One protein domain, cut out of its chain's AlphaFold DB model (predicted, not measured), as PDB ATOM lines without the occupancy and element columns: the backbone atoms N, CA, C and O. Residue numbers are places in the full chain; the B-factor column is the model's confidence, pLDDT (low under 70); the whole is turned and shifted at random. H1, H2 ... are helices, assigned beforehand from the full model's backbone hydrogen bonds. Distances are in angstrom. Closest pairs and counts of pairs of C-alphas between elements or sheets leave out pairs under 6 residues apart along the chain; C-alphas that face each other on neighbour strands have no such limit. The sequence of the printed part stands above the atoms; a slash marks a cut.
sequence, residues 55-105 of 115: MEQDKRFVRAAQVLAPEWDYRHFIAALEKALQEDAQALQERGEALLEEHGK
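Overview. This is residues 55 to 105 of the 115 residues of an uncharacterized protein of Acidithiobacillus thiooxidans (UniProt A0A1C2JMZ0). Three helices make a loose, open frame: H2 and H3 form a V that narrows where H2 ends and H3 begins, and H1 stands across its wide end, where the last turns of H3 pack on it. The middle of the frame is empty, and contacts between the helices are few. The printed part has 51 residues, with three named helices in the order H1, H2, H3 and no named strand; its class is all helix. It is compact by its radius of gyration of the C-alphas, 11.2 A, and spans 28 by 23 by 18 A.

Arrangement. Begin with H1, residues 55 to 68; it is apart from H2, residues 74 to 84, though a tight link of 5 residues joins them. From H2 a tight link of 4 residues leads to H3, residues 89 to 103. H2 and H3 are close but not clearly touching; look at their closest C-alphas, those of Ala 84 and Leu 92, 7.9 A apart. Their lines stand at a steep tilt of 42 degrees, opposite ways. H3 touches H1 with residues 99 to 103 alone; the closest C-alphas, those of Ala 64 and His 103, are 4.5 A apart. The lines of H1 and H3 are about perpendicular, at 84 degrees. In H1, H2 and H3 every backbone O i to N i+4 pair is within hydrogen-bond range.

Along the chain. Find C-alpha 55 at (111.830, 109.197, 194.662); from there H1 runs 19.9 A to C-alpha 68. H2 begins at C-alpha 74, at (118.969, 122.750, 185.148), and runs 15.2 A to C-alpha 84. H3, the longest helix, runs 20.7 A from C-alpha 89 to C-alpha 103 at (118.054, 121.597, 203.515).

Size, cuts and confidence. The C-alphas farthest apart are those of Gln 86 and Lys 105, at 28.3 A. Residues 78 to 83, which belong to H2, stand free, as do residues 85 to 91, of which 89 to 91 belong to H3. The printed part has no cut, and neither link is long. Mean pLDDT of the printed part is 90.6, and no printed residue is under 70.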
ATOM      1  N   MET A  55     112.768 108.075 194.691       88.50
ATOM      2  CA  MET A  55     111.830 109.197 194.662       88.50
ATOM      3  C   MET A  55     112.000 110.120 195.884       88.50
ATOM      4  O   MET A  55     111.886 111.337 195.758       88.50
ATOM      5  N   GLU A  56     112.242 109.575 197.079       88.62
ATOM      6  CA  GLU A  56     112.499 110.397 198.264       88.62
ATOM      7  C   GLU A  56     113.853 111.113 198.195       88.62
ATOM      8  O   GLU A  56     113.931 112.271 198.606       88.62
ATOM      9  N   GLN A  57     114.892 110.490 197.633       87.56
ATOM     10  CA  GLN A  57     116.169 111.157 197.358       87.56
ATOM     11  C   GLN A  57     115.998 112.315 196.367       87.56
ATOM     12  O   GLN A  57     116.431 113.426 196.669       87.56
ATOM     13  N   ASP A  58     115.278 112.106 195.265       89.56
ATOM     14  CA  ASP A  58     114.995 113.149 194.271       89.56
ATOM     15  C   ASP A  58     114.250 114.330 194.908       89.56
ATOM     16  O   ASP A  58     114.607 115.494 194.722       89.56
ATOM     17  N   LYS A  59     113.240 114.051 195.744       90.19
ATOM     18  CA  LYS A  59     112.516 115.096 196.485       90.19
ATOM     19  C   LYS A  59     113.422 115.857 197.449       90.19
ATOM     20  O   LYS A  59     113.254 117.066 197.599       90.19
ATOM     21  N   ARG A  60     114.329 115.166 198.146       89.81
ATOM     22  CA  ARG A  60     115.293 115.803 199.058       89.81
ATOM     23  C   ARG A  60     116.240 116.715 198.286       89.81
ATOM     24  O   ARG A  60     116.432 117.850 198.710       89.81
ATOM     25  N   PHE A  61     116.746 116.251 197.147       91.38
ATOM     26  CA  PHE A  61     117.583 117.051 196.259       91.38
ATOM     27  C   PHE A  61     116.856 118.312 195.792       91.38
ATOM     28  O   PHE A  61     117.359 119.408 196.004       91.38
ATOM     29  N   VAL A  62     115.642 118.184 195.243       90.56
ATOM     30  CA  VAL A  62     114.874 119.339 194.748       90.56
ATOM     31  C   VAL A  62     114.634 120.368 195.854       90.56
ATOM     32  O   VAL A  62     114.775 121.565 195.620       90.56
ATOM     33  N   ARG A  63     114.317 119.925 197.077       89.94
ATOM     34  CA  ARG A  63     114.148 120.833 198.224       89.94
ATOM     35  C   ARG A  63     115.445 121.550 198.581       89.94
ATOM     36  O   ARG A  63     115.423 122.762 198.759       89.94
ATOM     37  N   ALA A  64     116.552 120.816 198.671       91.12
ATOM     38  CA  ALA A  64     117.848 121.404 198.983       91.12
ATOM     39  C   ALA A  64     118.281 122.404 197.902       91.12
ATOM     40  O   ALA A  64     118.674 123.520 198.226       91.12
ATOM     41  N   ALA A  65     118.115 122.049 196.627       91.38
ATOM     42  CA  ALA A  65     118.422 122.906 195.488       91.38
ATOM     43  C   ALA A  65     117.604 124.207 195.507       91.38
ATOM     44  O   ALA A  65     118.172 125.281 195.345       91.38
ATOM     45  N   GLN A  66     116.299 124.133 195.792       89.25
ATOM     46  CA  GLN A  66     115.439 125.319 195.918       89.25
ATOM     47  C   GLN A  66     115.841 126.240 197.076       89.25
ATOM     48  O   GLN A  66     115.658 127.448 196.980       89.25
ATOM     49  N   VAL A  67     116.353 125.686 198.179       91.31
ATOM     50  CA  VAL A  67     116.822 126.485 199.323       91.31
ATOM     51  C   VAL A  67     118.172 127.134 199.022       91.31
ATOM     52  O   VAL A  67     118.365 128.301 199.345       91.31
ATOM     53  N   LEU A  68     119.090 126.388 198.406       89.62
ATOM     54  CA  LEU A  68     120.452 126.845 198.133       89.62
ATOM     55  C   LEU A  68     120.524 127.832 196.966       89.62
ATOM     56  O   LEU A  68     121.294 128.788 197.015       89.62
ATOM     57  N   ALA A  69     119.748 127.593 195.913       91.44
ATOM     58  CA  ALA A  69     119.817 128.349 194.673       91.44
ATOM     59  C   ALA A  69     118.428 128.425 194.005       91.44
ATOM     60  O   ALA A  69     118.177 127.739 193.012       91.44
ATOM     61  N   PRO A  70     117.505 129.247 194.539       90.25
ATOM     62  CA  PRO A  70     116.110 129.296 194.083       90.25
ATOM     63  C   PRO A  70     115.948 129.721 192.618       90.25
ATOM     64  O   PRO A  70     115.030 129.261 191.947       90.25
ATOM     65  N   GLU A  71     116.854 130.560 192.117       93.19
ATOM     66  CA  GLU A  71     116.806 131.108 190.755       93.19
ATOM     67  C   GLU A  71     117.555 130.244 189.726       93.19
ATOM     68  O   GLU A  71     117.638 130.600 188.551       93.19
ATOM     69  N   TRP A  72     118.163 129.131 190.147       92.94
ATOM     70  CA  TRP A  72     118.962 128.295 189.253       92.94
ATOM     71  C   TRP A  72     118.094 127.298 188.489       92.94
ATOM     72  O   TRP A  72     117.281 126.568 189.055       92.94
ATOM     73  N   ASP A  73     118.326 127.229 187.180       90.81
ATOM     74  CA  ASP A  73     117.745 126.212 186.306       90.81
ATOM     75  C   ASP A  73     118.667 124.982 186.153       90.81
ATOM     76  O   ASP A  73     119.808 124.950 186.623       90.81
ATOM     77  N   TYR A  74     118.193 123.962 185.430       89.00
ATOM     78  CA  TYR A  74     118.969 122.750 185.148       89.00
ATOM     79  C   TYR A  74     120.322 123.013 184.468       89.00
ATOM     80  O   TYR A  74     121.261 122.245 184.672       89.00
ATOM     81  N   ARG A  75     120.453 124.083 183.676       95.31
ATOM     82  CA  ARG A  75     121.698 124.421 182.969       95.31
ATOM     83  C   ARG A  75     122.758 124.902 183.955       95.31
ATOM     84  O   ARG A  75     123.915 124.508 183.835       95.31
ATOM     85  N   HIS A  76     122.353 125.681 184.959       94.38
ATOM     86  CA  HIS A  76     123.245 126.123 186.032       94.38
ATOM     87  C   HIS A  76     123.765 124.935 186.846       94.38
ATOM     88  O   HIS A  76     124.963 124.858 187.113       94.38
ATOM     89  N   PHE A  77     122.902 123.966 187.172       90.88
ATOM     90  CA  PHE A  77     123.332 122.756 187.879       90.88
ATOM     91  C   PHE A  77     124.310 121.912 187.057       90.88
ATOM     92  O   PHE A  77     125.302 121.441 187.607       90.88
ATOM     93  N   ILE A  78     124.091 121.757 185.746       92.81
ATOM     94  CA  ILE A  78     125.030 121.036 184.867       92.81
ATOM     95  C   ILE A  78     126.401 121.728 184.844       92.81
ATOM     96  O   ILE A  78     127.420 121.059 184.993       92.81
ATOM     97  N   ALA A  79     126.436 123.058 184.715       94.75
ATOM     98  CA  ALA A  79     127.688 123.815 184.742       94.75
ATOM     99  C   ALA A  79     128.393 123.741 186.111       94.75
ATOM    100  O   ALA A  79     129.618 123.685 186.184       94.75
ATOM    101  N   ALA A  80     127.635 123.721 187.209       92.31
ATOM    102  CA  ALA A  80     128.196 123.538 188.545       92.31
ATOM    103  C   ALA A  80     128.786 122.130 188.735       92.31
ATOM    104  O   ALA A  80     129.863 122.000 189.311       92.31
ATOM    105  N   LEU A  81     128.121 121.091 188.215       90.12
ATOM    106  CA  LEU A  81     128.628 119.715 188.243       90.12
ATOM    107  C   LEU A  81     129.930 119.572 187.452       90.12
ATOM    108  O   LEU A  81     130.862 118.941 187.936       90.12
ATOM    109  N   GLU A  82     130.013 120.176 186.266       92.88
ATOM    110  CA  GLU A  82     131.229 120.160 185.443       92.88
ATOM    111  C   GLU A  82     132.430 120.760 186.185       92.88
ATOM    112  O   GLU A  82     133.506 120.164 186.201       92.88
ATOM    113  N   LYS A  83     132.231 121.882 186.884       91.75
ATOM    114  CA  LYS A  83     133.269 122.488 187.729       91.75
ATOM    115  C   LYS A  83     133.652 121.600 188.911       91.75
ATOM    116  O   LYS A  83     134.835 121.427 189.187       91.75
ATOM    117  N   ALA A  84     132.661 121.008 189.575       91.25
ATOM    118  CA  ALA A  84     132.874 120.148 190.736       91.25
ATOM    119  C   ALA A  84     133.640 118.854 190.402       91.25
ATOM    120  O   ALA A  84     134.315 118.312 191.269       91.25
ATOM    121  N   LEU A  85     133.616 118.370 189.152       90.00
ATOM    122  CA  LEU A  85     134.397 117.189 188.744       90.00
ATOM    123  C   LEU A  85     135.918 117.368 188.880       90.00
ATOM    124  O   LEU A  85     136.645 116.378 188.841       90.00
ATOM    125  N   GLN A  86     136.403 118.605 189.007       89.19
ATOM    126  CA  GLN A  86     137.823 118.901 189.209       89.19
ATOM    127  C   GLN A  86     138.245 118.857 190.688       89.19
ATOM    128  O   GLN A  86     139.437 118.947 190.979       89.19
ATOM    129  N   GLU A  87     137.295 118.735 191.616       89.94
ATOM    130  CA  GLU A  87     137.551 118.703 193.057       89.94
ATOM    131  C   GLU A  87     137.634 117.264 193.600       89.94
ATOM    132  O   GLU A  87     137.411 116.281 192.891       89.94
ATOM    133  N   ASP A  88     137.973 117.134 194.886       92.31
ATOM    134  CA  ASP A  88     138.000 115.840 195.565       92.31
ATOM    135  C   ASP A  88     136.585 115.261 195.715       92.31
ATOM    136  O   ASP A  88     135.718 115.811 196.403       92.31
ATOM    137  N   ALA A  89     136.373 114.102 195.093       89.62
ATOM    138  CA  ALA A  89     135.101 113.400 195.095       89.62
ATOM    139  C   ALA A  89     134.626 113.038 196.509       89.62
ATOM    140  O   ALA A  89     133.422 113.081 196.772       89.62
ATOM    141  N   GLN A  90     135.544 112.697 197.420       91.62
ATOM    142  CA  GLN A  90     135.164 112.284 198.768       91.62
ATOM    143  C   GLN A  90     134.711 113.480 199.612       91.62
ATOM    144  O   GLN A  90     133.624 113.440 200.191       91.62
ATOM    145  N   ALA A  91     135.469 114.579 199.599       91.00
ATOM    146  CA  ALA A  91     135.063 115.820 200.257       91.00
ATOM    147  C   ALA A  91     133.719 116.360 199.725       91.00
ATOM    148  O   ALA A  91     132.876 116.824 200.499       91.00
ATOM    149  N   LEU A  92     133.485 116.276 198.409       91.00
ATOM    150  CA  LEU A  92     132.211 116.673 197.803       91.00
ATOM    151  C   LEU A  92     131.042 115.801 198.262       91.00
ATOM    152  O   LEU A  92     129.950 116.326 198.494       91.00
ATOM    153  N   GLN A  93     131.257 114.492 198.409       91.25
ATOM    154  CA  GLN A  93     130.233 113.587 198.913       91.25
ATOM    155  C   GLN A  93     129.844 113.942 200.354       91.25
ATOM    156  O   GLN A  93     128.662 114.146 200.627       91.25
ATOM    157  N   GLU A  94     130.823 114.082 201.250       92.44
ATOM    158  CA  GLU A  94     130.585 114.417 202.661       92.44
ATOM    159  C   GLU A  94     129.849 115.758 202.803       92.44
ATOM    160  O   GLU A  94     128.868 115.884 203.545       92.44
ATOM    161  N   ARG A  95     130.260 116.765 202.021       91.69
ATOM    162  CA  ARG A  95     129.590 118.068 201.993       91.69
ATOM    163  C   ARG A  95     128.165 117.973 201.445       91.69
ATOM    164  O   ARG A  95     127.261 118.620 201.974       91.69
ATOM    165  N   GLY A  96     127.953 117.183 200.395       90.19
ATOM    166  CA  GLY A  96     126.631 116.944 199.818       90.19
ATOM    167  C   GLY A  96     125.673 116.283 200.809       90.19
ATOM    168  O   GLY A  96     124.519 116.701 200.919       90.19
ATOM    169  N   GLU A  97     126.155 115.303 201.574       91.12
ATOM    170  CA  GLU A  97     125.387 114.646 202.636       91.12
ATOM    171  C   GLU A  97     124.964 115.651 203.716       91.12
ATOM    172  O   GLU A  97     123.771 115.742 204.025       91.12
ATOM    173  N   ALA A  98     125.888 116.490 204.197       91.44
ATOM    174  CA  ALA A  98     125.581 117.537 205.173       91.44
ATOM    175  C   ALA A  98     124.510 118.529 204.666       91.44
ATOM    176  O   ALA A  98     123.544 118.828 205.372       91.44
ATOM    177  N   LEU A  99     124.619 118.987 203.414       91.69
ATOM    178  CA  LEU A  99     123.648 119.911 202.807       91.69
ATOM    179  C   LEU A  99     122.259 119.280 202.633       91.69
ATOM    180  O   LEU A  99     121.235 119.948 202.807       91.69
ATOM    181  N   LEU A 100     122.195 117.986 202.311       90.06
ATOM    182  CA  LEU A 100     120.929 117.258 202.234       90.06
ATOM    183  C   LEU A 100     120.290 117.069 203.613       90.06
ATOM    184  O   LEU A 100     119.060 117.112 203.727       90.06
ATOM    185  N   GLU A 101     121.085 116.879 204.664       89.31
ATOM    186  CA  GLU A 101     120.572 116.829 206.031       89.31
ATOM    187  C   GLU A 101     120.052 118.181 206.520       89.31
ATOM    188  O   GLU A 101     119.065 118.225 207.268       89.31
ATOM    189  N   GLU A 102     120.684 119.275 206.105       89.44
ATOM    190  CA  GLU A 102     120.288 120.627 206.484       89.44
ATOM    191  C   GLU A 102     119.040 121.091 205.719       89.44
ATOM    192  O   GLU A 102     118.040 121.486 206.326       89.44
ATOM    193  N   HIS A 103     119.056 120.977 204.390       90.31
ATOM    194  CA  HIS A 103     118.054 121.597 203.515       90.31
ATOM    195  C   HIS A 103     117.115 120.600 202.824       90.31
ATOM    196  O   HIS A 103     116.022 120.968 202.391       90.31
ATOM    197  N   GLY A 104     117.497 119.323 202.730       82.38
ATOM    198  CA  GLY A 104     116.704 118.290 202.051       82.38
ATOM    199  C   GLY A 104     115.547 117.735 202.888       82.38
ATOM    200  O   GLY A 104     114.653 117.059 202.359       82.38
ATOM    201  N   LYS A 105     115.516 118.016 204.199       82.19
ATOM    202  CA  LYS A 105     114.452 117.554 205.106       82.19
ATOM    203  C   LYS A 105     113.074 118.000 204.610       82.19
ATOM    204  O   LYS A 105     112.863 119.122 204.153       82.19
TER     205      LYS A 105